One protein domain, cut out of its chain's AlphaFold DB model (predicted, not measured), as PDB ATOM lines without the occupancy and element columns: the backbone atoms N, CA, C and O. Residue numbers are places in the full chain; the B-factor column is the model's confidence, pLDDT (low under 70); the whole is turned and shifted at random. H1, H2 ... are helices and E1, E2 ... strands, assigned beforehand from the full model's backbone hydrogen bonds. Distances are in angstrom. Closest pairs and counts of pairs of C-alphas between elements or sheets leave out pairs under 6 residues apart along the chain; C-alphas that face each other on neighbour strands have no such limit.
ATOM      1  N   ALA A 171     -38.246  -6.036  24.734       69.88
ATOM      2  CA  ALA A 171     -39.048  -5.419  25.787       69.88
ATOM      3  C   ALA A 171     -38.989  -6.245  27.085       69.88
ATOM      4  O   ALA A 171     -39.044  -7.479  27.064       69.88
ATOM      5  N   PHE A 172     -38.882  -5.561  28.228       57.50
ATOM      6  CA  PHE A 172     -38.950  -6.196  29.541       57.50
ATOM      7  C   PHE A 172     -40.381  -6.692  29.778       57.50
ATOM      8  O   PHE A 172     -41.312  -5.892  29.817       57.50
ATOM      9  N   MET A 173     -40.566  -8.007  29.913       60.09
ATOM     10  CA  MET A 173     -41.867  -8.543  30.305       60.09
ATOM     11  C   MET A 173     -42.039  -8.362  31.814       60.09
ATOM     12  O   MET A 173     -41.148  -8.788  32.560       60.09
ATOM     13  N   PRO A 174     -43.158  -7.781  32.277       63.66
ATOM     14  CA  PRO A 174     -43.505  -7.854  33.684       63.66
ATOM     15  C   PRO A 174     -43.582  -9.331  34.078       63.66
ATOM     16  O   PRO A 174     -44.236 -10.130  33.407       63.66
ATOM     17  N   VAL A 175     -42.853  -9.706  35.127       63.94
ATOM     18  CA  VAL A 175     -42.950 -11.047  35.702       63.94
ATOM     19  C   VAL A 175     -44.257 -11.085  36.475       63.94
ATOM     20  O   VAL A 175     -44.340 -10.520  37.562       63.94
ATOM     21  N   ASP A 176     -45.273 -11.701  35.881       68.31
ATOM     22  CA  ASP A 176     -46.526 -11.986  36.566       68.31
ATOM     23  C   ASP A 176     -46.466 -13.392  37.170       68.31
ATOM     24  O   ASP A 176     -45.988 -14.343  36.541       68.31
ATOM     25  N   PHE A 177     -46.901 -13.516  38.419       72.25
ATOM     26  CA  PHE A 177     -46.847 -14.767  39.161       72.25
ATOM     27  C   PHE A 177     -48.236 -15.389  39.201       72.25
ATOM     28  O   PHE A 177     -49.219 -14.738  39.543       72.25
ATOM     29  N   ALA A 178     -48.320 -16.685  38.900       74.94
ATOM     30  CA  ALA A 178     -49.578 -17.410  39.010       74.94
ATOM     31  C   ALA A 178     -50.129 -17.338  40.446       74.94
ATOM     32  O   ALA A 178     -49.383 -17.553  41.402       74.94
ATOM     33  N   ASN A 179     -51.446 -17.134  40.595       80.12
ATOM     34  CA  ASN A 179     -52.118 -17.058  41.904       80.12
ATOM     35  C   ASN A 179     -51.792 -18.235  42.836       80.12
ATOM     36  O   ASN A 179     -51.664 -18.060  44.046       80.12
ATOM     37  N   SER A 180     -51.571 -19.422  42.268       77.75
ATOM     38  CA  SER A 180     -51.177 -20.615  43.016       77.75
ATOM     39  C   SER A 180     -49.869 -20.451  43.798       77.75
ATOM     40  O   SER A 180     -49.691 -21.127  44.807       77.75
ATOM     41  N   LEU A 181     -48.942 -19.585  43.366       80.75
ATOM     42  CA  LEU A 181     -47.704 -19.303  44.106       80.75
ATOM     43  C   LEU A 181     -47.988 -18.511  45.385       80.75
ATOM     44  O   LEU A 181     -47.492 -18.893  46.443       80.75
ATOM     45  N   PHE A 182     -48.834 -17.481  45.301       85.19
ATOM     46  CA  PHE A 182     -49.246 -16.684  46.461       85.19
ATOM     47  C   PHE A 182     -50.049 -17.523  47.462       85.19
ATOM     48  O   PHE A 182     -49.794 -17.485  48.662       85.19
ATOM     49  N   GLU A 183     -50.972 -18.356  46.976       85.19
ATOM     50  CA  GLU A 183     -51.737 -19.276  47.829       85.19
ATOM     51  C   GLU A 183     -50.840 -20.301  48.536       85.19
ATOM     52  O   GLU A 183     -51.092 -20.669  49.687       85.19
ATOM     53  N   THR A 184     -49.777 -20.756  47.865       86.50
ATOM     54  CA  THR A 184     -48.822 -21.703  48.450       86.50
ATOM     55  C   THR A 184     -48.021 -21.062  49.579       86.50
ATOM     56  O   THR A 184     -47.845 -21.707  50.608       86.50
ATOM     57  N   GLU A 185     -47.594 -19.804  49.431       85.81
ATOM     58  CA  GLU A 185     -46.836 -19.072  50.459       85.81
ATOM     59  C   GLU A 185     -47.585 -18.992  51.798       85.81
ATOM     60  O   GLU A 185     -46.975 -19.124  52.858       85.81
ATOM     61  N   LEU A 186     -48.915 -18.865  51.757       85.31
ATOM     62  CA  LEU A 186     -49.753 -18.821  52.961       85.31
ATOM     63  C   LEU A 186     -49.775 -20.144  53.742       85.31
ATOM     64  O   LEU A 186     -50.143 -20.155  54.916       85.31
ATOM     65  N   HIS A 187     -49.397 -21.255  53.108       86.56
ATOM     66  CA  HIS A 187     -49.493 -22.595  53.685       86.56
ATOM     67  C   HIS A 187     -48.130 -23.252  53.919       86.56
ATOM     68  O   HIS A 187     -47.978 -24.026  54.864       86.56
ATOM     69  N   VAL A 188     -47.151 -22.997  53.047       87.50
ATOM     70  CA  VAL A 188     -45.840 -23.653  53.054       87.50
ATOM     71  C   VAL A 188     -44.762 -22.672  52.601       87.50
ATOM     72  O   VAL A 188     -44.927 -21.939  51.628       87.50
ATOM     73  N   ALA A 189     -43.604 -22.711  53.265       87.44
ATOM     74  CA  ALA A 189     -42.441 -21.937  52.849       87.44
ATOM     75  C   ALA A 189     -41.935 -22.395  51.469       87.44
ATOM     76  O   ALA A 189     -41.549 -23.554  51.282       87.44
ATOM     77  N   VAL A 190     -41.890 -21.472  50.506       85.44
ATOM     78  CA  VAL A 190     -41.362 -21.737  49.161       85.44
ATOM     79  C   VAL A 190     -39.837 -21.557  49.167       85.44
ATOM     80  O   VAL A 190     -39.345 -20.484  49.524       85.44
ATOM     81  N   PRO A 191     -39.042 -22.566  48.766       86.06
ATOM     82  CA  PRO A 191     -37.591 -22.456  48.779       86.06
ATOM     83  C   PRO A 191     -37.091 -21.359  47.832       86.06
ATOM     84  O   PRO A 191     -37.428 -21.357  46.650       86.06
ATOM     85  N   LEU A 192     -36.177 -20.508  48.312       83.06
ATOM     86  CA  LEU A 192     -35.552 -19.437  47.520       83.06
ATOM     87  C   LEU A 192     -35.043 -19.861  46.126       83.06
ATOM     88  O   LEU A 192     -35.216 -19.091  45.182       83.06
ATOM     89  N   PRO A 193     -34.473 -21.070  45.923       82.88
ATOM     90  CA  PRO A 193     -34.049 -21.506  44.593       82.88
ATOM     91  C   PRO A 193     -35.159 -21.515  43.531       82.88
ATOM     92  O   PRO A 193     -34.842 -21.490  42.345       82.88
ATOM     93  N   PHE A 194     -36.441 -21.537  43.906       81.94
ATOM     94  CA  PHE A 194     -37.561 -21.452  42.960       81.94
ATOM     95  C   PHE A 194     -37.646 -20.091  42.268       81.94
ATOM     96  O   PHE A 194     -38.073 -20.024  41.120       81.94
ATOM     97  N   PHE A 195     -37.153 -19.036  42.917       83.38
ATOM     98  CA  PHE A 195     -37.186 -17.667  42.405       83.38
ATOM     99  C   PHE A 195     -36.005 -17.326  41.486       83.38
ATOM    100  O   PHE A 195     -35.817 -16.179  41.091       83.38
ATOM    101  N   LEU A 196     -35.196 -18.316  41.099       84.94
ATOM    102  CA  LEU A 196     -34.199 -18.131  40.048       84.94
ATOM    103  C   LEU A 196     -34.898 -17.979  38.692       84.94
ATOM    104  O   LEU A 196     -35.772 -18.776  38.364       84.94
ATOM    105  N   ASN A 197     -34.442 -17.047  37.848       80.69
ATOM    106  CA  ASN A 197     -35.035 -16.763  36.527       80.69
ATOM    107  C   ASN A 197     -35.315 -18.014  35.673       80.69
ATOM    108  O   ASN A 197     -36.344 -18.110  35.009       80.69
ATOM    109  N   LYS A 198     -34.405 -18.997  35.704       81.31
ATOM    110  CA  LYS A 198     -34.560 -20.273  34.985       81.31
ATOM    111  C   LYS A 198     -35.730 -21.122  35.497       81.31
ATOM    112  O   LYS A 198     -36.385 -21.791  34.709       81.31
ATOM    113  N   ASN A 199     -35.991 -21.076  36.800       83.38
ATOM    114  CA  ASN A 199     -37.050 -21.833  37.456       83.38
ATOM    115  C   ASN A 199     -38.381 -21.085  37.371       83.38
ATOM    116  O   ASN A 199     -39.404 -21.715  37.145       83.38
ATOM    117  N   LEU A 200     -38.356 -19.751  37.442       80.94
ATOM    118  CA  LEU A 200     -39.541 -18.921  37.233       80.94
ATOM    119  C   LEU A 200     -40.166 -19.143  35.856       80.94
ATOM    120  O   LEU A 200     -41.378 -19.290  35.773       80.94
ATOM    121  N   ARG A 201     -39.360 -19.260  34.791       78.38
ATOM    122  CA  ARG A 201     -39.888 -19.610  33.459       78.38
ATOM    123  C   ARG A 201     -40.625 -20.941  33.465       78.38
ATOM    124  O   ARG A 201     -41.741 -21.003  32.982       78.38
ATOM    125  N   VAL A 202     -40.048 -21.972  34.082       81.50
ATOM    126  CA  VAL A 202     -40.716 -23.276  34.218       81.50
ATOM    127  C   VAL A 202     -42.019 -23.148  35.006       81.50
ATOM    128  O   VAL A 202     -43.024 -23.728  34.616       81.50
ATOM    129  N   LEU A 203     -42.021 -22.381  36.097       81.31
ATOM    130  CA  LEU A 203     -43.218 -22.187  36.914       81.31
ATOM    131  C   LEU A 203     -44.326 -21.440  36.165       81.31
ATOM    132  O   LEU A 203     -45.493 -21.746  36.383       81.31
ATOM    133  N   ILE A 204     -43.970 -20.488  35.300       79.94
ATOM    134  CA  ILE A 204     -44.912 -19.706  34.492       79.94
ATOM    135  C   ILE A 204     -45.410 -20.534  33.299       79.94
ATOM    136  O   ILE A 204     -46.615 -20.707  33.134       79.94
ATOM    137  N   ASP A 205     -44.495 -21.093  32.505       79.69
ATOM    138  CA  ASP A 205     -44.807 -21.799  31.258       79.69
ATOM    139  C   ASP A 205     -45.551 -23.121  31.516       79.69
ATOM    140  O   ASP A 205     -46.412 -23.524  30.735       79.69
ATOM    141  N   GLU A 206     -45.243 -23.802  32.624       81.56
ATOM    142  CA  GLU A 206     -45.802 -25.117  32.958       81.56
ATOM    143  C   GLU A 206     -46.808 -25.070  34.117       81.56
ATOM    144  O   GLU A 206     -47.191 -26.133  34.616       81.56
ATOM    145  N   ALA A 207     -47.269 -23.877  34.523       80.81
ATOM    146  CA  ALA A 207     -48.116 -23.640  35.700       80.81
ATOM    147  C   ALA A 207     -49.291 -24.629  35.840       80.81
ATOM    148  O   ALA A 207     -49.582 -25.114  36.933       80.81
ATOM    149  N   SER A 208     -49.951 -24.965  34.728       78.44
ATOM    150  CA  SER A 208     -51.122 -25.853  34.684       78.44
ATOM    151  C   SER A 208     -50.806 -27.335  34.915       78.44
ATOM    152  O   SER A 208     -51.702 -28.105  35.256       78.44
ATOM    153  N   THR A 209     -49.550 -27.740  34.727       82.62
ATOM    154  CA  THR A 209     -49.084 -29.131  34.845       82.62
ATOM    155  C   THR A 209     -48.265 -29.383  36.108       82.62
ATOM    156  O   THR A 209     -47.850 -30.515  36.364       82.62
ATOM    157  N   LEU A 210     -48.027 -28.339  36.909       86.75
ATOM    158  CA  LEU A 210     -47.268 -28.463  38.144       86.75
ATOM    159  C   LEU A 210     -48.020 -29.345  39.152       86.75
ATOM    160  O   LEU A 210     -49.248 -29.281  39.254       86.75
ATOM    161  N   PRO A 211     -47.297 -30.172  39.925       89.12
ATOM    162  CA  PRO A 211     -47.922 -31.012  40.930       89.12
ATOM    163  C   PRO A 211     -48.534 -30.136  42.028       89.12
ATOM    164  O   PRO A 211     -47.898 -29.211  42.536       89.12
ATOM    165  N   THR A 212     -49.767 -30.459  42.406       91.62
ATOM    166  CA  THR A 212     -50.504 -29.783  43.476       91.62
ATOM    167  C   THR A 212     -50.919 -30.775  44.556       91.62
ATOM    168  O   THR A 212     -51.081 -31.972  44.302       91.62
ATOM    169  N   ILE A 213     -51.078 -30.274  45.777       92.31
ATOM    170  CA  ILE A 213     -51.557 -31.018  46.938       92.31
ATOM    171  C   ILE A 213     -52.634 -30.203  47.649       92.31
ATOM    172  O   ILE A 213     -52.614 -28.973  47.651       92.31
ATOM    173  N   LYS A 214     -53.604 -30.893  48.246       92.62
ATOM    174  CA  LYS A 214     -54.617 -30.245  49.075       92.62
ATOM    175  C   LYS A 214     -53.988 -29.823  50.405       92.62
ATOM    176  O   LYS A 214     -53.501 -30.680  51.141       92.62
ATOM    177  N   SER A 215     -53.997 -28.526  50.694       89.56
ATOM    178  CA  SER A 215     -53.485 -27.959  51.936       89.56
ATOM    179  C   SER A 215     -54.397 -28.275  53.121       89.56
ATOM    180  O   SER A 215     -55.570 -28.633  52.961       89.56
ATOM    181  N   ASN A 216     -53.861 -28.127  54.331       87.00
ATOM    182  CA  ASN A 216     -54.702 -28.028  55.516       87.00
ATOM    183  C   ASN A 216     -55.376 -26.649  55.531       87.00
ATOM    184  O   ASN A 216     -54.712 -25.670  55.195       87.00
ATOM    185  N   PRO A 217     -56.663 -26.559  55.909       87.62
ATOM    186  CA  PRO A 217     -57.347 -25.275  56.009       87.62
ATOM    187  C   PRO A 217     -56.650 -24.368  57.027       87.62
ATOM    188  O   PRO A 217     -56.233 -24.835  58.093       87.62
ATOM    189  N   LEU A 218     -56.558 -23.074  56.714       81.44
ATOM    190  CA  LEU A 218     -56.069 -22.079  57.665       81.44
ATOM    191  C   LEU A 218     -57.077 -21.882  58.815       81.44
ATOM    192  O   LEU A 218     -58.260 -22.211  58.674       81.44
ATOM    193  N   PRO A 219     -56.649 -21.347  59.975       79.31
ATOM    194  CA  PRO A 219     -57.557 -21.053  61.080       79.31
ATOM    195  C   PRO A 219     -58.699 -20.126  60.632       79.31
ATOM    196  O   PRO A 219     -58.470 -18.972  60.285       79.31
ATOM    197  N   GLY A 220     -59.932 -20.639  60.640       81.94
ATOM    198  CA  GLY A 220     -61.125 -19.923  60.163       81.94
ATOM    199  C   GLY A 220     -61.674 -20.418  58.819       81.94
ATOM    200  O   GLY A 220     -62.794 -20.065  58.453       81.94
ATOM    201  N   GLU A 221     -60.954 -21.292  58.117       83.94
ATOM    202  CA  GLU A 221     -61.407 -21.903  56.868       83.94
ATOM    203  C   GLU A 221     -61.978 -23.307  57.102       83.94
ATOM    204  O   GLU A 221     -61.484 -24.094  57.906       83.94
ATOM    205  N   SER A 222     -63.041 -23.655  56.372       77.31
ATOM    206  CA  SER A 222     -63.691 -24.973  56.489       77.31
ATOM    207  C   SER A 222     -63.144 -26.018  55.511       77.31
ATOM    208  O   SER A 222     -63.464 -27.204  55.623       77.31
ATOM    209  N   LYS A 223     -62.352 -25.602  54.514       85.31
ATOM    210  CA  LYS A 223     -61.837 -26.468  53.448       85.31
ATOM    211  C   LYS A 223     -60.434 -26.041  53.050       85.31
ATOM    212  O   LYS A 223     -60.217 -24.873  52.776       85.31
ATOM    213  N   GLY A 224     -59.534 -27.013  52.950       82.56
ATOM    214  CA  GLY A 224     -58.216 -26.805  52.360       82.56
ATOM    215  C   GLY A 224     -58.286 -26.525  50.860       82.56
ATOM    216  O   GLY A 224     -59.121 -27.112  50.154       82.56
ATOM    217  N   ILE A 225     -57.402 -25.651  50.391       88.00
ATOM    218  CA  ILE A 225     -57.240 -25.275  48.982       88.00
ATOM    219  C   ILE A 225     -56.169 -26.149  48.310       88.00
ATOM    220  O   ILE A 225     -55.472 -26.907  48.978       88.00
ATOM    221  N   HIS A 226     -56.060 -26.120  46.981       89.12
ATOM    222  CA  HIS A 226     -54.995 -26.850  46.281       89.12
ATOM    223  C   HIS A 226     -53.800 -25.922  46.078       89.12
ATOM    224  O   HIS A 226     -53.899 -24.962  45.324       89.12
ATOM    225  N   ILE A 227     -52.681 -26.239  46.724       91.06
ATOM    226  CA  ILE A 227     -51.420 -25.494  46.635       91.06
ATOM    227  C   ILE A 227     -50.378 -26.298  45.856       91.06
ATOM    228  O   ILE A 227     -50.567 -27.488  45.593       91.06
ATOM    229  N   LEU A 228     -49.262 -25.671  45.490       90.19
ATOM    230  CA  LEU A 228     -48.154 -26.353  44.826       90.19
ATOM    231  C   LEU A 228     -47.486 -27.361  45.771       90.19
ATOM    232  O   LEU A 228     -47.170 -27.061  46.921       90.19
ATOM    233  N   ASP A 229     -47.230 -28.563  45.260       91.38
ATOM    234  CA  ASP A 229     -46.510 -29.611  45.980       91.38
ATOM    235  C   ASP A 229     -45.001 -29.337  45.904       91.38
ATOM    236  O   ASP A 229     -44.292 -29.806  45.003       91.38
ATOM    237  N   ILE A 230     -44.522 -28.510  46.837       89.69
ATOM    238  CA  ILE A 230     -43.134 -28.041  46.891       89.69
ATOM    239  C   ILE A 230     -42.144 -29.209  46.950       89.69
ATOM    240  O   ILE A 230     -41.108 -29.153  46.288       89.69
ATOM    241  N   GLU A 231     -42.451 -30.288  47.670       87.44
ATOM    242  CA  GLU A 231     -41.556 -31.444  47.791       87.44
ATOM    243  C   GLU A 231     -41.348 -32.144  46.444       87.44
ATOM    244  O   GLU A 231     -40.208 -32.391  46.027       87.44
ATOM    245  N   LYS A 232     -42.437 -32.400  45.706       87.94
ATOM    246  CA  LYS A 232     -42.343 -32.978  44.358       87.94
ATOM    247  C   LYS A 232     -41.674 -32.022  43.380       87.94
ATOM    248  O   LYS A 232     -40.835 -32.448  42.580       87.94
ATOM    249  N   LEU A 233     -42.000 -30.732  43.458       85.25
ATOM    250  CA  LEU A 233     -41.409 -29.703  42.609       85.25
ATOM    251  C   LEU A 233     -39.900 -29.565  42.821       85.25
ATOM    252  O   LEU A 233     -39.168 -29.444  41.840       85.25
ATOM    253  N   VAL A 234     -39.407 -29.642  44.062       83.94
ATOM    254  CA  VAL A 234     -37.964 -29.617  44.357       83.94
ATOM    255  C   VAL A 234     -37.259 -30.749  43.609       83.94
ATOM    256  O   VAL A 234     -36.199 -30.529  43.020       83.94
ATOM    257  N   GLY A 235     -37.856 -31.944  43.574       79.31
ATOM    258  CA  GLY A 235     -37.351 -33.073  42.794       79.31
ATOM    259  C   GLY A 235     -37.279 -32.774  41.293       79.31
ATOM    260  O   GLY A 235     -36.253 -33.030  40.663       79.31
ATOM    261  N   THR A 236     -38.334 -32.193  40.722       74.62
ATOM    262  CA  THR A 236     -38.410 -31.841  39.293       74.62
ATOM    263  C   THR A 236     -37.413 -30.745  38.911       74.62
ATOM    264  O   THR A 236     -36.662 -30.897  37.946       74.62
ATOM    265  N   VAL A 237     -37.339 -29.675  39.706       73.81
ATOM    266  CA  VAL A 237     -36.417 -28.552  39.496       73.81
ATOM    267  C   VAL A 237     -34.965 -29.016  39.629       73.81
ATOM    268  O   VAL A 237     -34.130 -28.669  38.791       73.81
ATOM    269  N   ARG A 238     -34.642 -29.857  40.623       70.88
ATOM    270  CA  ARG A 238     -33.291 -30.426  40.778       70.88
ATOM    271  C   ARG A 238     -32.910 -31.328  39.606       70.88
ATOM    272  O   ARG A 238     -31.817 -31.167  39.069       70.88
ATOM    273  N   LYS A 239     -33.808 -32.216  39.162       64.81
ATOM    274  CA  LYS A 239     -33.577 -33.077  37.987       64.81
ATOM    275  C   LYS A 239     -33.306 -32.255  36.726       64.81
ATOM    276  O   LYS A 239     -32.341 -32.539  36.027       64.81
ATOM    277  N   ARG A 240     -34.086 -31.197  36.477       61.06
ATOM    278  CA  ARG A 240     -33.877 -30.311  35.317       61.06
ATOM    279  C   ARG A 240     -32.609 -29.462  35.422       61.06
ATOM    280  O   ARG A 240     -31.946 -29.206  34.419       61.06
ATOM    281  N   THR A 241     -32.227 -29.076  36.640       53.88
ATOM    282  CA  THR A 241     -30.954 -28.385  36.894       53.88
ATOM    283  C   THR A 241     -29.752 -29.290  36.595       53.88
ATOM    284  O   THR A 241     -28.742 -28.801  36.099       53.88
ATOM    285  N   LEU A 242     -29.871 -30.600  36.840       42.88
ATOM    286  CA  LEU A 242     -28.860 -31.607  36.492       42.88
ATOM    287  C   LEU A 242     -28.815 -31.918  34.987       42.88
ATOM    288  O   LEU A 242     -27.730 -32.114  34.451       42.88
ATOM    289  N   THR A 243     -29.948 -31.916  34.280       44.12
ATOM    290  CA  THR A 243     -29.964 -32.191  32.829       44.12
ATOM    291  C   THR A 243     -29.479 -31.018  31.977       44.12
ATOM    292  O   THR A 243     -28.963 -31.244  30.890       44.12
ATOM    293  N   HIS A 244     -29.586 -29.772  32.455       41.62
ATOM    294  CA  HIS A 244     -29.023 -28.603  31.756       41.62
ATOM    295  C   HIS A 244     -27.510 -28.412  32.025       41.62
ATOM    296  O   HIS A 244     -26.876 -27.528  31.452       41.62
ATOM    297  N   LEU A 245     -26.912 -29.252  32.877       38.22
ATOM    298  CA  LEU A 245     -25.463 -29.351  33.073       38.22
ATOM    299  C   LEU A 245     -24.880 -30.588  32.367       38.22
ATOM    300  O   LEU A 245     -23.923 -31.187  32.852       38.22
TER     301      LEU A 245
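This is residues 171 to 245 of the 263 residues of an uncharacterized protein of Hebeloma cylindrosporum h7 (UniProt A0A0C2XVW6). A small hairpin of two strands, E1 and E2, has helix H1 packed on E2 and leads into the longest helix, H4, which runs off to the other end of the domain with the short helices H2 and H3 near it. The loop of residues 215 to 225 and the end of H4 lie at the two ends of the longest axis. The printed part has 75 residues, with four named helices and two named strands in the order H1, H2, H3, E1, E2, H4; the sheet, E1 - E2, is antiparallel and the class is mostly helix. It is only just compact, close to loose, with a radius of gyration of the C-alphas of 13.5 A and spans of 44 by 30 by 21 A.

H1, residues 179 to 185, and E2, residues 226 to 228, have 7 pairs of C-alphas within 8 A, the closest being those of Thr 184 and Ile 227 at 4.9 A. H2, residues 192 to 195, is close to but not clearly touching H3, residues 197 to 205, with the closest C-alphas, those of Phe 194 and Leu 200, 6.6 A apart. E1, residues 212 to 214, and E2 form a hairpin, with N 213 and O 227 within hydrogen-bond range at 2.8 A. H3 and H4, residues 230 to 243, are close but not clearly touching, with the closest C-alphas, those of Asn 199 and Val 237, 7.1 A apart; they run opposite ways at a steep tilt of 62 degrees. Every O i to N i+4 pair is within hydrogen-bond range in H1 and H4, and 4 of 5 in H3; H2 is too short for such a pair.

H1 begins at C-alpha 179 (-52.118, -17.058, 41.904) and is 10.3 A long; H2 is 5.7 A, H3 12.2 A, and E1 and E2 are each 7.0 A. H4 is 19.7 A long and ends at C-alpha 243 (-29.964, -32.191, 32.829).

The two C-alphas farthest apart, those of Gly 220 and Leu 245, are 45.8 A apart. The printed part has no cut. The link from E1 to E2, 11 residues, is long. The mean pLDDT of the printed part is 78.9, and residues 171 to 176 and 239 to 245 are under 70.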